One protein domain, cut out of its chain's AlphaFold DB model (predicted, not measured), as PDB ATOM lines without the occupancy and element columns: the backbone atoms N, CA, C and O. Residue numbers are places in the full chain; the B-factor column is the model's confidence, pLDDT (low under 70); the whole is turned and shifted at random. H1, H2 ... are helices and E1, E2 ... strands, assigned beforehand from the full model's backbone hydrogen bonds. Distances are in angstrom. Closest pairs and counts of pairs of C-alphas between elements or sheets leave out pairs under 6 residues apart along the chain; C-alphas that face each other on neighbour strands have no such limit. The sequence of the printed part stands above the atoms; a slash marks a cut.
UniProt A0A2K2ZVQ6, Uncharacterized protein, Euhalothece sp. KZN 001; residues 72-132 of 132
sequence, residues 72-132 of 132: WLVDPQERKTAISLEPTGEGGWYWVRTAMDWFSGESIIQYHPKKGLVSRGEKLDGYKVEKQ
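AT A GLANCE: This is residues 72 to 132 of the 132 residues of an uncharacterized protein of Euhalothece sp. KZN 001 (UniProt A0A2K2ZVQ6). One strongly twisted sheet of six strands curls round into a small, nearly closed barrel, with the long strand E2 as the hinge between the leaf E5 E4 E3 and the leaf E1 E6. A short helix, H1, stands up from the sheet by E2 and E3. The printed part has 61 residues, with named elements in the order E1 E2 E3 H1 E4 E5 E6; the sheet order is E5 E4 E3 E2 E1 E6, all antiparallel, and the class is mostly strand. It is compact and rounded, with a radius of gyration of the C-alphas of 10.9 A and spans of 30 by 27 by 21 A.

IN THESE COORDINATES: E1, residues 72 to 74, begins with C-alpha 72 at (23.463, 23.719, -23.227). E2, residues 80 to 87, is 21.4 A long, and E3, residues 94 to 98, 12.6 A. H1 holds residues 99 to 104, 8.9 A. E4, residues 109 to 112, and E5, residues 116 to 119, precede E6, residues 128 to 131, which ends with C-alpha 131 at (24.278, 21.024, -28.643).

HOW THE PARTS SIT: E1, E2 and E3 form a meander, each strand the antiparallel neighbour of the one before. E2 pairs with E1 over residues 80 to 82, N 81 to O 73 at 2.8 A, and with E3 over 83 to 87, N 86 to O 95 at 2.9 A. E4 pairs with E3, N 96 to O 109 at 2.9 A, and forms a hairpin with E5, N 110 to O 118 at 2.8 A. E6 pairs with E1, N 72 to O 130 at 2.7 A. The closest C-alphas of the edge strands E5 and E6, Leu 117 and Lys 128, are 7.4 A apart. H1 is on the sheet at a height of 8.8 A, only just over E3 and E2, with 3 C-alphas on each; 1 of its 2 O i to N i+4 pairs is within hydrogen-bond range.

THE WHOLE: The C-alphas farthest apart, Gln 77 and Gly 89, are 31.0 A apart. The printed part has no cut, and its links are tight or short. Residues 90, 103 and 105 have pLDDT under 70.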
ATOM      1  N   TRP A  72      23.687  22.484 -23.963       93.88
ATOM      2  CA  TRP A  72      23.463  23.719 -23.227       93.88
ATOM      3  C   TRP A  72      21.967  23.985 -23.102       93.88
ATOM      4  O   TRP A  72      21.248  23.990 -24.101       93.88
ATOM      5  N   LEU A  73      21.507  24.254 -21.885       92.62
ATOM      6  CA  LEU A  73      20.221  24.887 -21.638       92.62
ATOM      7  C   LEU A  73      20.438  26.398 -21.676       92.62
ATOM      8  O   LEU A  73      21.227  26.925 -20.892       92.62
ATOM      9  N   VAL A  74      19.774  27.069 -22.608       92.81
ATOM     10  CA  VAL A  74      19.842  28.518 -22.784       92.81
ATOM     11  C   VAL A  74      18.582  29.137 -22.206       92.81
ATOM     12  O   VAL A  74      17.478  28.825 -22.655       92.81
ATOM     13  N   ASP A  75      18.763  30.009 -21.223       89.62
ATOM     14  CA  ASP A  75      17.683  30.751 -20.577       89.62
ATOM     15  C   ASP A  75      17.222  31.937 -21.450       89.62
ATOM     16  O   ASP A  75      17.972  32.396 -22.317       89.62
ATOM     17  N   PRO A  76      16.053  32.548 -21.167       90.06
ATOM     18  CA  PRO A  76      15.611  33.775 -21.842       90.06
ATOM     19  C   PRO A  76      16.590  34.957 -21.717       90.06
ATOM     20  O   PRO A  76      16.536  35.889 -22.512       90.06
ATOM     21  N   GLN A  77      17.481  34.925 -20.719       90.31
ATOM     22  CA  GLN A  77      18.551  35.910 -20.511       90.31
ATOM     23  C   GLN A  77      19.871  35.531 -21.213       90.31
ATOM     24  O   GLN A  77      20.920  36.054 -20.846       90.31
ATOM     25  N   GLU A  78      19.841  34.575 -22.148       88.94
ATOM     26  CA  GLU A  78      20.999  34.039 -22.889       88.94
ATOM     27  C   GLU A  78      22.096  33.403 -22.019       88.94
ATOM     28  O   GLU A  78      23.224  33.171 -22.460       88.94
ATOM     29  N   ARG A  79      21.771  33.063 -20.770       90.31
ATOM     30  CA  ARG A  79      22.674  32.318 -19.888       90.31
ATOM     31  C   ARG A  79      22.689  30.857 -20.305       90.31
ATOM     32  O   ARG A  79      21.631  30.270 -20.521       90.31
ATOM     33  N   LYS A  80      23.888  30.282 -20.416       92.75
ATOM     34  CA  LYS A  80      24.095  28.885 -20.808       92.75
ATOM     35  C   LYS A  80      24.407  28.033 -19.586       92.75
ATOM     36  O   LYS A  80      25.376  28.297 -18.876       92.75
ATOM     37  N   THR A  81      23.618  26.987 -19.389       90.31
ATOM     38  CA  THR A  81      23.796  26.001 -18.322       90.31
ATOM     39  C   THR A  81      24.134  24.650 -18.940       90.31
ATOM     40  O   THR A  81      23.417  24.175 -19.818       90.31
ATOM     41  N   ALA A  82      25.235  24.032 -18.509       91.94
ATOM     42  CA  ALA A  82      25.642  22.720 -19.008       91.94
ATOM     43  C   ALA A  82      24.638  21.648 -18.555       91.94
ATOM     44  O   ALA A  82      24.335  21.551 -17.361       91.94
ATOM     45  N   ILE A  83      24.130  20.853 -19.497       93.06
ATOM     46  CA  ILE A  83      23.127  19.814 -19.245       93.06
ATOM     47  C   ILE A  83      23.465  18.494 -19.944       93.06
ATOM     48  O   ILE A  83      24.149  18.458 -20.970       93.06
ATOM     49  N   SER A  84      22.929  17.398 -19.412       91.06
ATOM     50  CA  SER A  84      22.932  16.080 -20.041       91.06
ATOM     51  C   SER A  84      21.503  15.606 -20.309       91.06
ATOM     52  O   SER A  84      20.611  15.826 -19.489       91.06
ATOM     53  N   LEU A  85      21.265  15.004 -21.477       91.06
ATOM     54  CA  LEU A  85      19.950  14.506 -21.882       91.06
ATOM     55  C   LEU A  85      19.863  12.996 -21.648       91.06
ATOM     56  O   LEU A  85      20.514  12.222 -22.348       91.06
ATOM     57  N   GLU A  86      19.018  12.571 -20.711       87.88
ATOM     58  CA  GLU A  86      18.769  11.152 -20.442       87.88
ATOM     59  C   GLU A  86      17.422  10.717 -21.030       87.88
ATOM     60  O   GLU A  86      16.415  11.370 -20.774       87.88
ATOM     61  N   PRO A  87      17.333   9.617 -21.792       88.69
ATOM     62  CA  PRO A  87      16.055   9.165 -22.335       88.69
ATOM     63  C   PRO A  87      15.092   8.736 -21.213       88.69
ATOM     64  O   PRO A  87      15.438   7.921 -20.362       88.69
ATOM     65  N   THR A  88      13.851   9.229 -21.239       82.00
ATOM     66  CA  THR A  88      12.809   8.891 -20.245       82.00
ATOM     67  C   THR A  88      12.144   7.528 -20.519       82.00
ATOM     68  O   THR A  88      11.344   7.048 -19.726       82.00
ATOM     69  N   GLY A  89      12.460   6.886 -21.648       75.88
ATOM     70  CA  GLY A  89      11.829   5.639 -22.105       75.88
ATOM     71  C   GLY A  89      10.507   5.847 -22.856       75.88
ATOM     72  O   GLY A  89      10.100   4.985 -23.630       75.88
ATOM     73  N   GLU A  90       9.875   7.014 -22.717       65.69
ATOM     74  CA  GLU A  90       8.628   7.368 -23.397       65.69
ATOM     75  C   GLU A  90       8.873   8.257 -24.625       65.69
ATOM     76  O   GLU A  90       9.330   9.393 -24.515       65.69
ATOM     77  N   GLY A  91       8.525   7.760 -25.817       74.31
ATOM     78  CA  GLY A  91       8.087   8.585 -26.954       74.31
ATOM     79  C   GLY A  91       8.991   9.736 -27.424       74.31
ATOM     80  O   GLY A  91       8.465  10.691 -27.989       74.31
ATOM     81  N   GLY A  92      10.310   9.671 -27.211       84.94
ATOM     82  CA  GLY A  92      11.256  10.720 -27.623       84.94
ATOM     83  C   GLY A  92      11.433  11.871 -26.625       84.94
ATOM     84  O   GLY A  92      11.956  12.921 -27.004       84.94
ATOM     85  N   TRP A  93      10.991  11.693 -25.378       90.00
ATOM     86  CA  TRP A  93      11.287  12.604 -24.274       90.00
ATOM     87  C   TRP A  93      12.630  12.289 -23.616       90.00
ATOM     88  O   TRP A  93      13.012  11.125 -23.444       90.00
ATOM     89  N   TYR A  94      13.311  13.357 -23.215       91.69
ATOM     90  CA  TYR A  94      14.569  13.325 -22.489       91.69
ATOM     91  C   TYR A  94      14.430  14.093 -21.176       91.69
ATOM     92  O   TYR A  94      13.911  15.207 -21.163       91.69
ATOM     93  N   TRP A  95      14.943  13.541 -20.084       91.12
ATOM     94  CA  TRP A  95      15.225  14.286 -18.868       91.12
ATOM     95  C   TRP A  95      16.406  15.214 -19.097       91.12
ATOM     96  O   TRP A  95      17.460  14.789 -19.573       91.12
ATOM     97  N   VAL A  96      16.232  16.476 -18.728       92.06
ATOM     98  CA  VAL A  96      17.305  17.464 -18.738       92.06
ATOM     99  C   VAL A  96      17.986  17.424 -17.374       92.06
ATOM    100  O   VAL A  96      17.380  17.788 -16.368       92.06
ATOM    101  N   ARG A  97      19.229  16.949 -17.317       89.81
ATOM    102  CA  ARG A  97      20.035  16.888 -16.092       89.81
ATOM    103  C   ARG A  97      21.022  18.038 -16.061       89.81
ATOM    104  O   ARG A  97      21.933  18.069 -16.881       89.81
ATOM    105  N   THR A  98      20.885  18.953 -15.114       88.69
ATOM    106  CA  THR A  98      21.990  19.850 -14.752       88.69
ATOM    107  C   THR A  98      23.003  19.115 -13.870       88.69
ATOM    108  O   THR A  98      22.715  18.041 -13.334       88.69
ATOM    109  N   ALA A  99      24.173  19.718 -13.647       83.12
ATOM    110  CA  ALA A  99      25.129  19.210 -12.663       83.12
ATOM    111  C   ALA A  99      24.492  19.046 -11.266       83.12
ATOM    112  O   ALA A  99      24.790  18.089 -10.563       83.12
ATOM    113  N   MET A 100      23.565  19.930 -10.872       78.94
ATOM    114  CA  MET A 100      22.852  19.830  -9.589       78.94
ATOM    115  C   MET A 100      21.864  18.653  -9.551       78.94
ATOM    116  O   MET A 100      21.779  17.939  -8.548       78.94
ATOM    117  N   ASP A 101      21.146  18.411 -10.648       80.81
ATOM    118  CA  ASP A 101      20.203  17.286 -10.786       80.81
ATOM    119  C   ASP A 101      20.926  15.934 -10.817       80.81
ATOM    120  O   ASP A 101      20.399  14.896 -10.395       80.81
ATOM    121  N   TRP A 102      22.164  15.945 -11.319       75.44
ATOM    122  CA  TRP A 102      23.021  14.771 -11.379       75.44
ATOM    123  C   TRP A 102      23.313  14.223  -9.982       75.44
ATOM    124  O   TRP A 102      23.122  13.029  -9.755       75.44
ATOM    125  N   PHE A 103      23.660  15.091  -9.028       61.72
ATOM    126  CA  PHE A 103      23.931  14.696  -7.642       61.72
ATOM    127  C   PHE A 103      22.666  14.495  -6.800       61.72
ATOM    128  O   PHE A 103      22.667  13.661  -5.897       61.72
ATOM    129  N   SER A 104      21.587  15.235  -7.073       70.19
ATOM    130  CA  SER A 104      20.355  15.163  -6.267       70.19
ATOM    131  C   SER A 104      19.413  14.021  -6.654       70.19
ATOM    132  O   SER A 104      18.554  13.647  -5.861       70.19
ATOM    133  N   GLY A 105      19.566  13.430  -7.841       66.25
ATOM    134  CA  GLY A 105      18.739  12.299  -8.264       66.25
ATOM    135  C   GLY A 105      17.526  12.691  -9.106       66.25
ATOM    136  O   GLY A 105      17.098  11.919  -9.971       66.25
ATOM    137  N   GLU A 106      17.019  13.904  -8.924       72.56
ATOM    138  CA  GLU A 106      15.737  14.370  -9.447       72.56
ATOM    139  C   GLU A 106      15.950  15.374 -10.582       72.56
ATOM    140  O   GLU A 106      16.866  16.181 -10.543       72.56
ATOM    141  N   SER A 107      15.137  15.296 -11.634       80.69
ATOM    142  CA  SER A 107      15.029  16.354 -12.638       80.69
ATOM    143  C   SER A 107      13.555  16.615 -12.857       80.69
ATOM    144  O   SER A 107      12.752  15.688 -12.949       80.69
ATOM    145  N   ILE A 108      13.199  17.892 -12.895       84.44
ATOM    146  CA  ILE A 108      11.824  18.346 -13.110       84.44
ATOM    147  C   ILE A 108      11.592  18.824 -14.544       84.44
ATOM    148  O   ILE A 108      10.446  19.106 -14.893       84.44
ATOM    149  N   ILE A 109      12.653  18.897 -15.360       90.69
ATOM    150  CA  ILE A 109      12.631  19.426 -16.725       90.69
ATOM    151  C   ILE A 109      12.746  18.277 -17.726       90.69
ATOM    152  O   ILE A 109      13.669  17.461 -17.680       90.69
ATOM    153  N   GLN A 110      11.826  18.259 -18.680       92.12
ATOM    154  CA  GLN A 110      11.804  17.347 -19.809       92.12
ATOM    155  C   GLN A 110      11.964  18.118 -21.115       92.12
ATOM    156  O   GLN A 110      11.421  19.207 -21.293       92.12
ATOM    157  N   TYR A 111      12.688  17.527 -22.053       93.12
ATOM    158  CA  TYR A 111      12.909  18.050 -23.388       93.12
ATOM    159  C   TYR A 111      12.393  17.067 -24.431       93.12
ATOM    160  O   TYR A 111      12.644  15.865 -24.353       93.12
ATOM    161  N   HIS A 112      11.717  17.589 -25.446       92.00
ATOM    162  CA  HIS A 112      11.362  16.832 -26.635       92.00
ATOM    163  C   HIS A 112      11.675  17.649 -27.896       92.00
ATOM    164  O   HIS A 112      11.175  18.773 -28.017       92.00
ATOM    165  N   PRO A 113      12.371  17.084 -28.903       89.06
ATOM    166  CA  PRO A 113      12.848  17.829 -30.075       89.06
ATOM    167  C   PRO A 113      11.771  18.615 -30.832       89.06
ATOM    168  O   PRO A 113      12.032  19.687 -31.363       89.06
ATOM    169  N   LYS A 114      10.541  18.087 -30.883       88.44
ATOM    170  CA  LYS A 114       9.398  18.739 -31.556       88.44
ATOM    171  C   LYS A 114       8.472  19.541 -30.637       88.44
ATOM    172  O   LYS A 114       7.722  20.369 -31.135       88.44
ATOM    173  N   LYS A 115       8.444  19.242 -29.334       87.31
ATOM    174  CA  LYS A 115       7.453  19.815 -28.396       87.31
ATOM    175  C   LYS A 115       8.066  20.901 -27.508       87.31
ATOM    176  O   LYS A 115       7.326  21.692 -26.934       87.31
ATOM    177  N   GLY A 116       9.396  20.975 -27.457       89.94
ATOM    178  CA  GLY A 116      10.137  21.933 -26.648       89.94
ATOM    179  C   GLY A 116      10.406  21.415 -25.237       89.94
ATOM    180  O   GLY A 116      10.416  20.207 -24.994       89.94
ATOM    181  N   LEU A 117      10.669  22.354 -24.332       92.56
ATOM    182  CA  LEU A 117      10.959  22.104 -22.925       92.56
ATOM    183  C   LEU A 117       9.691  22.221 -22.078       92.56
ATOM    184  O   LEU A 117       8.874  23.121 -22.284       92.56
ATOM    185  N   VAL A 118       9.551  21.324 -21.110       91.94
ATOM    186  CA  VAL A 118       8.426  21.264 -20.176       91.94
ATOM    187  C   VAL A 118       8.968  21.037 -18.768       91.94
ATOM    188  O   VAL A 118       9.852  20.209 -18.578       91.94
ATOM    189  N   SER A 119       8.436  21.740 -17.773       89.50
ATOM    190  CA  SER A 119       8.717  21.521 -16.353       89.50
ATOM    191  C   SER A 119       7.424  21.192 -15.624       89.50
ATOM    192  O   SER A 119       6.471  21.961 -15.694       89.50
ATOM    193  N   ARG A 120       7.354  20.032 -14.957       85.25
ATOM    194  CA  ARG A 120       6.147  19.571 -14.225       85.25
ATOM    195  C   ARG A 120       4.826  19.671 -15.021       85.25
ATOM    196  O   ARG A 120       3.763  19.855 -14.438       85.25
ATOM    197  N   GLY A 121       4.888  19.524 -16.344       82.75
ATOM    198  CA  GLY A 121       3.731  19.623 -17.242       82.75
ATOM    199  C   GLY A 121       3.478  21.014 -17.838       82.75
ATOM    200  O   GLY A 121       2.673  21.123 -18.759       82.75
ATOM    201  N   GLU A 122       4.189  22.053 -17.396       87.12
ATOM    202  CA  GLU A 122       4.097  23.411 -17.943       87.12
ATOM    203  C   GLU A 122       5.216  23.686 -18.949       87.12
ATOM    204  O   GLU A 122       6.368  23.303 -18.749       87.12
ATOM    205  N   LYS A 123       4.892  24.353 -20.057       90.75
ATOM    206  CA  LYS A 123       5.869  24.661 -21.103       90.75
ATOM    207  C   LYS A 123       6.826  25.763 -20.638       90.75
ATOM    208  O   LYS A 123       6.391  26.794 -20.135       90.75
ATOM    209  N   LEU A 124       8.125  25.559 -20.843       88.12
ATOM    210  CA  LEU A 124       9.150  26.562 -20.555       88.12
ATOM    211  C   LEU A 124       9.383  27.437 -21.793       88.12
ATOM    212  O   LEU A 124      10.196  27.109 -22.660       88.12
ATOM    213  N   ASP A 125       8.650  28.543 -21.892       85.75
ATOM    214  CA  ASP A 125       8.808  29.488 -22.998       85.75
ATOM    215  C   ASP A 125      10.107  30.305 -22.866       85.75
ATOM    216  O   ASP A 125      10.508  30.729 -21.785       85.75
ATOM    217  N   GLY A 126      10.793  30.506 -23.994       84.44
ATOM    218  CA  GLY A 126      12.063  31.241 -24.066       84.44
ATOM    219  C   GLY A 126      13.312  30.418 -23.738       84.44
ATOM    220  O   GLY A 126      14.412  30.851 -24.075       84.44
ATOM    221  N   TYR A 127      13.155  29.219 -23.176       88.88
ATOM    222  CA  TYR A 127      14.260  28.289 -22.964       88.88
ATOM    223  C   TYR A 127      14.551  27.477 -24.229       88.88
ATOM    224  O   TYR A 127      13.634  27.079 -24.957       88.88
ATOM    225  N   LYS A 128      15.832  27.204 -24.497       92.69
ATOM    226  CA  LYS A 128      16.273  26.421 -25.665       92.69
ATOM    227  C   LYS A 128      17.340  25.408 -25.273       92.69
ATOM    228  O   LYS A 128      18.112  25.644 -24.354       92.69
ATOM    229  N   VAL A 129      17.386  24.291 -25.994       92.69
ATOM    230  CA  VAL A 129      18.468  23.305 -25.878       92.69
ATOM    231  C   VAL A 129      19.366  23.429 -27.102       92.69
ATOM    232  O   VAL A 129      18.901  23.252 -28.227       92.69
ATOM    233  N   GLU A 130      20.642  23.721 -26.881       92.19
ATOM    234  CA  GLU A 130      21.685  23.746 -27.910       92.19
ATOM    235  C   GLU A 130      22.644  22.574 -27.696       92.19
ATOM    236  O   GLU A 130      22.879  22.150 -26.570       92.19
ATOM    237  N   LYS A 131      23.214  22.026 -28.768       89.88
ATOM    238  CA  LYS A 131      24.278  21.024 -28.643       89.88
ATOM    239  C   LYS A 131      25.594  21.725 -28.277       89.88
ATOM    240  O   LYS A 131      25.839  22.816 -28.795       89.88
ATOM    241  N   GLN A 132      26.382  21.130 -27.376       80.81
ATOM    242  CA  GLN A 132      27.706  21.645 -27.007       80.81
ATOM    243  C   GLN A 132      28.717  21.520 -28.150       80.81
ATOM    244  O   GLN A 132      28.597  20.562 -28.951       80.81
TER     245      GLN A 132